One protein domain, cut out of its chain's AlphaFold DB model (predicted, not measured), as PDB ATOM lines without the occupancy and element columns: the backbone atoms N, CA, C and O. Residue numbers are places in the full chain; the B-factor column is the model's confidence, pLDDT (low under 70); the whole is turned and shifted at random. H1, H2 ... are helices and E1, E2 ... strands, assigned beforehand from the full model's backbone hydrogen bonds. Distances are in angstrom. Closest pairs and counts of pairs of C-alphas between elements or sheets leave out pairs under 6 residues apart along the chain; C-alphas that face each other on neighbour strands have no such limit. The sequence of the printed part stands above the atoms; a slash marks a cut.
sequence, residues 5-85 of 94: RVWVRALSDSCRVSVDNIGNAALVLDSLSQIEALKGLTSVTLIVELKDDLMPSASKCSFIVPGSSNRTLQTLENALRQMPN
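This is residues 5 to 85 of the 94 residues of an uncharacterized protein of Gimesia panareensis (UniProt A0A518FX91). A strongly twisted wall of four strands has two helices over one face, H1 over E2 and E4 and H2 towards the E1 side, and its other face is bare of named helices. The two helices stand at a steep angle and meet through H1's residues 28 to 32 and H2's residues 76 to 80, while the loop between E3 and E4 reaches to one end of the long axis at Leu 54. The printed part has 81 residues with two named helices and four named strands, in the order E1, E2, H1, E3, E4, H2, and its class is mixed, helices and strands. The sheet's order is E1, E2, E4, E3, antiparallel throughout. The whole is compact, with a radius of gyration of the C-alphas of 12.4 A and spans of 39 by 28 by 17 A.

E1, residues 5 to 10, and E2, residues 14 to 20, form an antiparallel hairpin, with N 9 and O 16 within hydrogen-bond range at 2.8 A. H1, residues 22 to 33, is on the sheet at a height of 8.8 A, over E2 and E4, residues 60 to 66; its closest C-alphas to E4 are those of Ile 22 and Cys 61, 5.7 A. H1 runs along the strands, at 25 degrees to E2 on the local plane. E3, residues 46 to 49, and E4 form a second antiparallel hairpin, with N 47 and O 62 at 2.8 A. E2 and E4 are antiparallel neighbours, with N 19 and O 61 at 2.7 A. E2, H1 and E3 make a split strand-helix-strand unit, two strands running the same way with E4 between them in the sheet, and its crossover is right-handed. H2, residues 70 to 82, is on the same face as H1, which gives two layers, helices on one face of a sheet. Its height over the sheet is 9.6 A, and it lies over E2 and only just over E1, on which 3 of its C-alphas fall. The closest C-alphas of H2 and E1 are those of Leu 73 and Ala 10, 6.9 A. H1 and H2 touch at a steep tilt of 63 degrees, opposite ways, closest at the C-alphas of Leu 32 and Ala 79, 7.2 A. E1 and E3, the edge strands, are apart. In H2 every O i to N i+4 pair is within hydrogen-bond range; in H1, 6 of 8 are.

E1 begins at C-alpha 5, (8.943, 73.400, 107.281). E2 is 20.1 A long, H1 16.8 A and E4 19.7 A from first to last C-alpha. H2, 18.4 A, ends at C-alpha 82, (-0.042, 69.943, 97.900).

The C-alphas of Glu 36 and Leu 54, the two farthest apart, are 38.9 A apart. The printed part has no cut; the link from H1 to E3, 12 residues, is long. The mean pLDDT of the printed part is 71.9, and residues 22 to 23, 36 to 59 and 67 to 70 are under 70.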
ATOM      1  N   ARG A   5       8.721  72.068 107.829       84.94
ATOM      2  CA  ARG A   5       8.943  73.400 107.281       84.94
ATOM      3  C   ARG A   5       9.903  73.292 106.114       84.94
ATOM      4  O   ARG A   5      11.023  72.801 106.259       84.94
ATOM      5  N   VAL A   6       9.447  73.751 104.958       86.25
ATOM      6  CA  VAL A   6      10.208  73.710 103.714       86.25
ATOM      7  C   VAL A   6      10.396  75.122 103.189       86.25
ATOM      8  O   VAL A   6       9.433  75.870 103.076       86.25
ATOM      9  N   TRP A   7      11.623  75.476 102.829       86.88
ATOM     10  CA  TRP A   7      11.966  76.728 102.163       86.88
ATOM     11  C   TRP A   7      12.431  76.423 100.750       86.88
ATOM     12  O   TRP A   7      13.182  75.470 100.545       86.88
ATOM     13  N   VAL A   8      12.028  77.238  99.785       84.25
ATOM     14  CA  VAL A   8      12.500  77.126  98.404       84.25
ATOM     15  C   VAL A   8      13.143  78.438  98.007       84.25
ATOM     16  O   VAL A   8      12.556  79.500  98.184       84.25
ATOM     17  N   ARG A   9      14.351  78.353  97.461       82.00
ATOM     18  CA  ARG A   9      15.108  79.490  96.960       82.00
ATOM     19  C   ARG A   9      15.506  79.243  95.519       82.00
ATOM     20  O   ARG A   9      16.168  78.250  95.222       82.00
ATOM     21  N   ALA A  10      15.151  80.166  94.636       80.50
ATOM     22  CA  ALA A  10      15.700  80.174  93.290       80.50
ATOM     23  C   ALA A  10      17.191  80.550  93.328       80.50
ATOM     24  O   ALA A  10      17.598  81.513  93.979       80.50
ATOM     25  N   LEU A  11      17.998  79.769  92.627       79.31
ATOM     26  CA  LEU A  11      19.390  80.038  92.287       79.31
ATOM     27  C   LEU A  11      19.467  80.398  90.795       79.31
ATOM     28  O   LEU A  11      18.471  80.337  90.075       79.31
ATOM     29  N   SER A  12      20.653  80.780  90.317       78.69
ATOM     30  CA  SER A  12      20.846  81.228  88.930       78.69
ATOM     31  C   SER A  12      20.436  80.184  87.887       78.69
ATOM     32  O   SER A  12      19.906  80.545  86.838       78.69
ATOM     33  N   ASP A  13      20.665  78.901  88.165       79.56
ATOM     34  CA  ASP A  13      20.420  77.793  87.239       79.56
ATOM     35  C   ASP A  13      19.559  76.649  87.828       79.56
ATOM     36  O   ASP A  13      19.295  75.631  87.178       79.56
ATOM     37  N   SER A  14      19.118  76.802  89.073       79.31
ATOM     38  CA  SER A  14      18.553  75.725  89.886       79.31
ATOM     39  C   SER A  14      17.681  76.273  91.015       79.31
ATOM     40  O   SER A  14      17.607  77.476  91.227       79.31
ATOM     41  N   CYS A  15      16.999  75.405  91.756       80.81
ATOM     42  CA  CYS A  15      16.273  75.764  92.972       80.81
ATOM     43  C   CYS A  15      16.845  74.982  94.155       80.81
ATOM     44  O   CYS A  15      17.006  73.766  94.077       80.81
ATOM     45  N   ARG A  16      17.126  75.655  95.269       81.94
ATOM     46  CA  ARG A  16      17.469  75.014  96.539       81.94
ATOM     47  C   ARG A  16      16.205  74.829  97.362       81.94
ATOM     48  O   ARG A  16      15.510  75.799  97.643       81.94
ATOM     49  N   VAL A  17      15.942  73.602  97.786       82.44
ATOM     50  CA  VAL A  17      14.886  73.283  98.747       82.44
ATOM     51  C   VAL A  17      15.544  72.934 100.065       82.44
ATOM     52  O   VAL A  17      16.417  72.074 100.091       82.44
ATOM     53  N   SER A  18      15.146  73.588 101.145       84.19
ATOM     54  CA  SER A  18      15.609  73.306 102.501       84.19
ATOM     55  C   SER A  18      14.451  72.776 103.326       84.19
ATOM     56  O   SER A  18      13.353  73.304 103.231       84.19
ATOM     57  N   VAL A  19      14.691  71.761 104.142       83.06
ATOM     58  CA  VAL A  19      13.696  71.082 104.972       83.06
ATOM     59  C   VAL A  19      14.232  71.015 106.395       83.06
ATOM     60  O   VAL A  19      15.417  70.728 106.610       83.06
ATOM     61  N   ASP A  20      13.378  71.299 107.372       78.44
ATOM     62  CA  ASP A  20      13.696  71.019 108.765       78.44
ATOM     63  C   ASP A  20      13.675  69.510 109.026       78.44
ATOM     64  O   ASP A  20      12.784  68.800 108.577       78.44
ATOM     65  N   ASN A  21      14.654  69.013 109.778       73.62
ATOM     66  CA  ASN A  21      14.794  67.601 110.123       73.62
ATOM     67  C   ASN A  21      15.110  66.678 108.922       73.62
ATOM     68  O   ASN A  21      14.417  66.609 107.906       73.62
ATOM     69  N   ILE A  22      16.166  65.877 109.073       68.50
ATOM     70  CA  ILE A  22      16.640  64.933 108.049       68.50
ATOM     71  C   ILE A  22      15.554  63.910 107.681       68.50
ATOM     72  O   ILE A  22      15.412  63.564 106.508       68.50
ATOM     73  N   GLY A  23      14.755  63.460 108.657       69.06
ATOM     74  CA  GLY A  23      13.680  62.491 108.420       69.06
ATOM     75  C   GLY A  23      12.588  63.019 107.485       69.06
ATOM     76  O   GLY A  23      12.051  62.271 106.669       69.06
ATOM     77  N   ASN A  24      12.313  64.322 107.540       75.81
ATOM     78  CA  ASN A  24      11.337  64.966 106.668       75.81
ATOM     79  C   ASN A  24      11.885  65.166 105.251       75.81
ATOM     80  O   ASN A  24      11.136  65.074 104.282       75.81
ATOM     81  N   ALA A  25      13.192  65.402 105.113       74.50
ATOM     82  CA  ALA A  25      13.821  65.608 103.813       74.50
ATOM     83  C   ALA A  25      13.659  64.397 102.886       74.50
ATOM     84  O   ALA A  25      13.373  64.579 101.707       74.50
ATOM     85  N   ALA A  26      13.767  63.174 103.416       75.94
ATOM     86  CA  ALA A  26      13.540  61.955 102.639       75.94
ATOM     87  C   ALA A  26      12.096  61.852 102.119       75.94
ATOM     88  O   ALA A  26      11.884  61.501 100.961       75.94
ATOM     89  N   LEU A  27      11.105  62.215 102.941       77.94
ATOM     90  CA  LEU A  27       9.689  62.199 102.556       77.94
ATOM     91  C   LEU A  27       9.365  63.251 101.495       77.94
ATOM     92  O   LEU A  27       8.651  62.971 100.530       77.94
ATOM     93  N   VAL A  28       9.899  64.463 101.669       80.00
ATOM     94  CA  VAL A  28       9.761  65.544 100.688       80.00
ATOM     95  C   VAL A  28      10.400  65.121  99.369       80.00
ATOM     96  O   VAL A  28       9.798  65.296  98.314       80.00
ATOM     97  N   LEU A  29      11.586  64.518  99.420       77.88
ATOM     98  CA  LEU A  29      12.296  64.074  98.232       77.88
ATOM     99  C   LEU A  29      11.555  62.969  97.475       77.88
ATOM    100  O   LEU A  29      11.408  63.067  96.258       77.88
ATOM    101  N   ASP A  30      11.070  61.950  98.186       78.62
ATOM    102  CA  ASP A  30      10.275  60.874  97.591       78.62
ATOM    103  C   ASP A  30       9.041  61.449  96.889       78.62
ATOM    104  O   ASP A  30       8.822  61.204  95.702       78.62
ATOM    105  N   SER A  31       8.319  62.339  97.571       78.62
ATOM    106  CA  SER A  31       7.131  62.997  97.023       78.62
ATOM    107  C   SER A  31       7.451  63.845  95.784       78.62
ATOM    108  O   SER A  31       6.693  63.842  94.816       78.62
ATOM    109  N   LEU A  32       8.592  64.546  95.771       76.75
ATOM    110  CA  LEU A  32       9.048  65.315  94.607       76.75
ATOM    111  C   LEU A  32       9.478  64.430  93.434       76.75
ATOM    112  O   LEU A  32       9.240  64.797  92.285       76.75
ATOM    113  N   SER A  33      10.065  63.261  93.699       74.44
ATOM    114  CA  SER A  33      10.463  62.309  92.654       74.44
ATOM    115  C   SER A  33       9.267  61.733  91.882       74.44
ATOM    116  O   SER A  33       9.398  61.355  90.715       74.44
ATOM    117  N   GLN A  34       8.088  61.713  92.511       74.19
ATOM    118  CA  GLN A  34       6.840  61.254  91.904       74.19
ATOM    119  C   GLN A  34       6.187  62.301  90.991       74.19
ATOM    120  O   GLN A  34       5.278  61.974  90.227       74.19
ATOM    121  N   ILE A  35       6.648  63.555  91.021       72.94
ATOM    122  CA  ILE A  35       6.095  64.618  90.186       72.94
ATOM    123  C   ILE A  35       6.716  64.536  88.802       72.94
ATOM    124  O   ILE A  35       7.898  64.810  88.614       72.94
ATOM    125  N   GLU A  36       5.895  64.188  87.813       68.62
ATOM    126  CA  GLU A  36       6.328  63.941  86.434       68.62
ATOM    127  C   GLU A  36       7.118  65.116  85.839       68.62
ATOM    128  O   GLU A  36       8.151  64.913  85.209       68.62
ATOM    129  N   ALA A  37       6.705  66.353  86.128       64.31
ATOM    130  CA  ALA A  37       7.389  67.567  85.684       64.31
ATOM    131  C   ALA A  37       8.777  67.789  86.323       64.31
ATOM    132  O   ALA A  37       9.559  68.590  85.817       64.31
ATOM    133  N   LEU A  38       9.078  67.104  87.431       66.81
ATOM    134  CA  LEU A  38      10.364  67.131  88.141       66.81
ATOM    135  C   LEU A  38      11.151  65.817  87.966       66.81
ATOM    136  O   LEU A  38      12.280  65.684  88.452       66.81
ATOM    137  N   LYS A  39      10.574  64.843  87.252       64.44
ATOM    138  CA  LYS A  39      11.147  63.520  87.014       64.44
ATOM    139  C   LYS A  39      12.344  63.653  86.071       64.44
ATOM    140  O   LYS A  39      12.202  64.054  84.921       64.44
ATOM    141  N   GLY A  40      13.541  63.364  86.579       58.97
ATOM    142  CA  GLY A  40      14.809  63.568  85.861       58.97
ATOM    143  C   GLY A  40      15.457  64.944  86.071       58.97
ATOM    144  O   GLY A  40      16.626  65.108  85.739       58.97
ATOM    145  N   LEU A  41      14.746  65.900  86.687       60.06
ATOM    146  CA  LEU A  41      15.296  67.174  87.185       60.06
ATOM    147  C   LEU A  41      15.696  67.096  88.660       60.06
ATOM    148  O   LEU A  41      16.083  68.082  89.266       60.06
ATOM    149  N   THR A  42      15.585  65.933  89.280       57.88
ATOM    150  CA  THR A  42      16.018  65.694  90.652       57.88
ATOM    151  C   THR A  42      17.410  65.074  90.609       57.88
ATOM    152  O   THR A  42      17.593  63.891  90.874       57.88
ATOM    153  N   SER A  43      18.421  65.871  90.245       56.47
ATOM    154  CA  SER A  43      19.800  65.519  90.602       56.47
ATOM    155  C   SER A  43      19.971  65.861  92.076       56.47
ATOM    156  O   SER A  43      20.280  66.995  92.441       56.47
ATOM    157  N   VAL A  44      19.624  64.904  92.935       53.97
ATOM    158  CA  VAL A  44      19.538  65.134  94.374       53.97
ATOM    159  C   VAL A  44      20.938  65.131  94.970       53.97
ATOM    160  O   VAL A  44      21.419  64.121  95.477       53.97
ATOM    161  N   THR A  45      21.588  66.287  94.962       58.34
ATOM    162  CA  THR A  45      22.686  66.520  95.897       58.34
ATOM    163  C   THR A  45      22.060  66.797  97.255       58.34
ATOM    164  O   THR A  45      21.607  67.912  97.511       58.34
ATOM    165  N   LEU A  46      21.983  65.775  98.109       58.62
ATOM    166  CA  LEU A  46      21.589  65.959  99.501       58.62
ATOM    167  C   LEU A  46      22.727  66.690 100.223       58.62
ATOM    168  O   LEU A  46      23.765  66.110 100.532       58.62
ATOM    169  N   ILE A  47      22.527  67.977 100.470       61.09
ATOM    170  CA  ILE A  47      23.408  68.803 101.285       61.09
ATOM    171  C   ILE A  47      22.845  68.754 102.703       61.09
ATOM    172  O   ILE A  47      21.872  69.434 103.028       61.09
ATOM    173  N   VAL A  48      23.433  67.909 103.546       59.72
ATOM    174  CA  VAL A  48      23.092  67.875 104.969       59.72
ATOM    175  C   VAL A  48      23.956  68.915 105.674       59.72
ATOM    176  O   VAL A  48      25.147  68.700 105.882       59.72
ATOM    177  N   GLU A  49      23.362  70.050 106.040       57.53
ATOM    178  CA  GLU A  49      24.017  71.021 106.916       57.53
ATOM    179  C   GLU A  49      23.737  70.612 108.365       57.53
ATOM    180  O   GLU A  49      22.765  71.034 109.001       57.53
ATOM    181  N   LEU A  50      24.598  69.735 108.883       55.03
ATOM    182  CA  LEU A  50      24.681  69.474 110.314       55.03
ATOM    183  C   LEU A  50      25.303  70.714 110.959       55.03
ATOM    184  O   LEU A  50      26.506  70.933 110.864       55.03
ATOM    185  N   LYS A  51      24.486  71.562 111.591       51.69
ATOM    186  CA  LYS A  51      25.026  72.519 112.558       51.69
ATOM    187  C   LYS A  51      25.442  71.728 113.797       51.69
ATOM    188  O   LYS A  51      24.584  71.126 114.436       51.69
ATOM    189  N   ASP A  52      26.732  71.760 114.120       47.19
ATOM    190  CA  ASP A  52      27.368  71.139 115.298       47.19
ATOM    191  C   ASP A  52      26.860  71.670 116.661       47.19
ATOM    192  O   ASP A  52      27.338  71.271 117.721       47.19
ATOM    193  N   ASP A  53      25.848  72.537 116.680       48.53
ATOM    194  CA  ASP A  53      25.257  73.067 117.906       48.53
ATOM    195  C   ASP A  53      24.161  72.136 118.452       48.53
ATOM    196  O   ASP A  53      22.969  72.344 118.235       48.53
ATOM    197  N   LEU A  54      24.594  71.099 119.176       43.84
ATOM    198  CA  LEU A  54      23.991  70.553 120.411       43.84
ATOM    199  C   LEU A  54      22.481  70.220 120.488       43.84
ATOM    200  O   LEU A  54      22.027  69.838 121.566       43.84
ATOM    201  N   MET A  55      21.698  70.255 119.405       47.72
ATOM    202  CA  MET A  55      20.302  69.795 119.397       47.72
ATOM    203  C   MET A  55      19.944  69.012 118.113       47.72
ATOM    204  O   MET A  55      19.847  69.608 117.038       47.72
ATOM    205  N   PRO A  56      19.630  67.700 118.193       49.00
ATOM    206  CA  PRO A  56      19.218  66.880 117.038       49.00
ATOM    207  C   PRO A  56      17.890  67.325 116.388       49.00
ATOM    208  O   PRO A  56      17.508  66.820 115.337       49.00
ATOM    209  N   SER A  57      17.185  68.289 116.984       49.81
ATOM    210  CA  SER A  57      15.978  68.915 116.436       49.81
ATOM    211  C   SER A  57      16.251  70.066 115.455       49.81
ATOM    212  O   SER A  57      15.299  70.592 114.883       49.81
ATOM    213  N   ALA A  58      17.511  70.476 115.259       54.72
ATOM    214  CA  ALA A  58      17.888  71.623 114.420       54.72
ATOM    215  C   ALA A  58      18.633  71.245 113.125       54.72
ATOM    216  O   ALA A  58      19.139  72.127 112.427       54.72
ATOM    217  N   SER A  59      18.709  69.956 112.781       64.38
ATOM    218  CA  SER A  59      19.331  69.516 111.531       64.38
ATOM    219  C   SER A  59      18.538  70.053 110.336       64.38
ATOM    220  O   SER A  59      17.337  69.798 110.225       64.38
ATOM    221  N   LYS A  60      19.197  70.801 109.446       71.06
ATOM    222  CA  LYS A  60      18.614  71.262 108.183       71.06
ATOM    223  C   LYS A  60      19.168  70.414 107.048       71.06
ATOM    224  O   LYS A  60      20.378  70.237 106.921       71.06
ATOM    225  N   CYS A  61      18.275  69.910 106.214       76.56
ATOM    226  CA  CYS A  61      18.647  69.248 104.974       76.56
ATOM    227  C   CYS A  61      18.291  70.151 103.813       76.56
ATOM    228  O   CYS A  61      17.187  70.686 103.769       76.56
ATOM    229  N   SER A  62      19.183  70.270 102.844       78.06
ATOM    230  CA  SER A  62      18.875  70.916 101.582       78.06
ATOM    231  C   SER A  62      19.133  69.983 100.414       78.06
ATOM    232  O   SER A  62      20.009  69.128 100.468       78.06
ATOM    233  N   PHE A  63      18.400  70.172  99.327       77.50
ATOM    234  CA  PHE A  63      18.694  69.539  98.052       77.50
ATOM    235  C   PHE A  63      18.505  70.526  96.908       77.50
ATOM    236  O   PHE A  63      17.777  71.516  97.025       77.50
ATOM    237  N   ILE A  64      19.208  70.267  95.808       78.31
ATOM    238  CA  ILE A  64      19.161  71.091  94.605       78.31
ATOM    239  C   ILE A  64      18.257  70.419  93.578       78.31
ATOM    240  O   ILE A  64      18.397  69.236  93.279       78.31
ATOM    241  N   VAL A  65      17.326  71.191  93.036       76.69
ATOM    242  CA  VAL A  65      16.480  70.818  91.906       76.69
ATOM    243  C   VAL A  65      16.989  71.608  90.698       76.69
ATOM    244  O   VAL A  65      16.752  72.817  90.635       76.69
ATOM    245  N   PRO A  66      17.748  70.999  89.767       72.06
ATOM    246  CA  PRO A  66      18.144  71.665  88.533       72.06
ATOM    247  C   PRO A  66      16.936  72.162  87.737       72.06
ATOM    248  O   PRO A  66      15.903  71.499  87.629       72.06
ATOM    249  N   GLY A  67      17.083  73.354  87.169       67.69
ATOM    250  CA  GLY A  67      16.010  74.047  86.474       67.69
ATOM    251  C   GLY A  67      15.969  75.505  86.897       67.69
ATOM    252  O   GLY A  67      15.550  75.843  87.998       67.69
ATOM    253  N   SER A  68      16.395  76.360  85.975       59.53
ATOM    254  CA  SER A  68      16.521  77.809  86.139       59.53
ATOM    255  C   SER A  68      15.245  78.579  85.797       59.53
ATOM    256  O   SER A  68      15.205  79.805  85.857       59.53
ATOM    257  N   SER A  69      14.201  77.872  85.357       65.31
ATOM    258  CA  SER A  69      13.000  78.515  84.841       65.31
ATOM    259  C   SER A  69      12.033  78.855  85.975       65.31
ATOM    260  O   SER A  69      11.767  78.020  86.841       65.31
ATOM    261  N   ASN A  70      11.410  80.040  85.920       69.88
ATOM    262  CA  ASN A  70      10.301  80.417  86.814       69.88
ATOM    263  C   ASN A  70       9.200  79.343  86.862       69.88
ATOM    264  O   ASN A  70       8.529  79.170  87.876       69.88
ATOM    265  N   ARG A  71       9.041  78.580  85.774       74.38
ATOM    266  CA  ARG A  71       8.106  77.458  85.683       74.38
ATOM    267  C   ARG A  71       8.501  76.288  86.589       74.38
ATOM    268  O   ARG A  71       7.618  75.696  87.206       74.38
ATOM    269  N   THR A  72       9.790  75.966  86.693       74.44
ATOM    270  CA  THR A  72      10.300  74.921  87.598       74.44
ATOM    271  C   THR A  72      10.048  75.310  89.051       74.44
ATOM    272  O   THR A  72       9.492  74.509  89.797       74.44
ATOM    273  N   LEU A  73      10.353  76.560  89.421       79.00
ATOM    274  CA  LEU A  73      10.092  77.088  90.762       79.00
ATOM    275  C   LEU A  73       8.601  77.017  91.121       79.00
ATOM    276  O   LEU A  73       8.244  76.459  92.151       79.00
ATOM    277  N   GLN A  74       7.718  77.512  90.249       82.19
ATOM    278  CA  GLN A  74       6.271  77.466  90.487       82.19
ATOM    279  C   GLN A  74       5.742  76.035  90.603       82.19
ATOM    280  O   GLN A  74       4.907  75.748  91.458       82.19
ATOM    281  N   THR A  75       6.225  75.128  89.753       82.19
ATOM    282  CA  THR A  75       5.835  73.711  89.799       82.19
ATOM    283  C   THR A  75       6.268  73.077  91.118       82.19
ATOM    284  O   THR A  75       5.479  72.378  91.747       82.19
ATOM    285  N   LEU A  76       7.490  73.374  91.563       80.75
ATOM    286  CA  LEU A  76       8.060  72.900  92.819       80.75
ATOM    287  C   LEU A  76       7.321  73.453  94.045       80.75
ATOM    288  O   LEU A  76       6.967  72.697  94.944       80.75
ATOM    289  N   GLU A  77       7.027  74.751  94.082       84.50
ATOM    290  CA  GLU A  77       6.240  75.337  95.168       84.50
ATOM    291  C   GLU A  77       4.822  74.765  95.223       84.50
ATOM    292  O   GLU A  77       4.325  74.446  96.302       84.50
ATOM    293  N   ASN A  78       4.164  74.612  94.071       85.94
ATOM    294  CA  ASN A  78       2.817  74.050  94.005       85.94
ATOM    295  C   ASN A  78       2.793  72.598  94.481       85.94
ATOM    296  O   ASN A  78       1.914  72.223  95.253       85.94
ATOM    297  N   ALA A  79       3.785  71.813  94.077       83.56
ATOM    298  CA  ALA A  79       4.006  70.462  94.564       83.56
ATOM    299  C   ALA A  79       4.135  70.405  96.092       83.56
ATOM    300  O   ALA A  79       3.426  69.648  96.750       83.56
ATOM    301  N   LEU A  80       5.000  71.244  96.664       84.81
ATOM    302  CA  LEU A  80       5.216  71.304  98.109       84.81
ATOM    303  C   LEU A  80       3.956  71.758  98.861       84.81
ATOM    304  O   LEU A  80       3.653  71.211  99.916       84.81
ATOM    305  N   ARG A  81       3.176  72.694  98.303       86.25
ATOM    306  CA  ARG A  81       1.889  73.136  98.876       86.25
ATOM    307  C   ARG A  81       0.814  72.043  98.870       86.25
ATOM    308  O   ARG A  81      -0.094  72.100  99.693       86.25
ATOM    309  N   GLN A  82       0.891  71.073  97.958       85.50
ATOM    310  CA  GLN A  82      -0.042  69.943  97.900       85.50
ATOM    311  C   GLN A  82       0.300  68.827  98.897       85.50
ATOM    312  O   GLN A  82      -0.534  67.955  99.146       85.50
ATOM    313  N   MET A  83       1.493  68.844  99.497       84.31
ATOM    314  CA  MET A  83       1.894  67.833 100.471       84.31
ATOM    315  C   MET A  83       1.274  68.138 101.847       84.31
ATOM    316  O   MET A  83       1.573  69.172 102.445       84.31
ATOM    317  N   PRO A  84       0.459  67.234 102.421       82.12
ATOM    318  CA  PRO A  84      -0.268  67.500 103.669       82.12
ATOM    319  C   PRO A  84       0.653  67.676 104.889       82.12
ATOM    320  O   PRO A  84       0.285  68.329 105.867       82.12
ATOM    321  N   ASN A  85       1.860  67.111 104.812       82.06
ATOM    322  CA  ASN A  85       2.868  67.127 105.870       82.06
ATOM    323  C   ASN A  85       3.938  68.208 105.662       82.06
ATOM    324  O   ASN A  85       4.935  68.205 106.383       82.06
TER     325      ASN A  85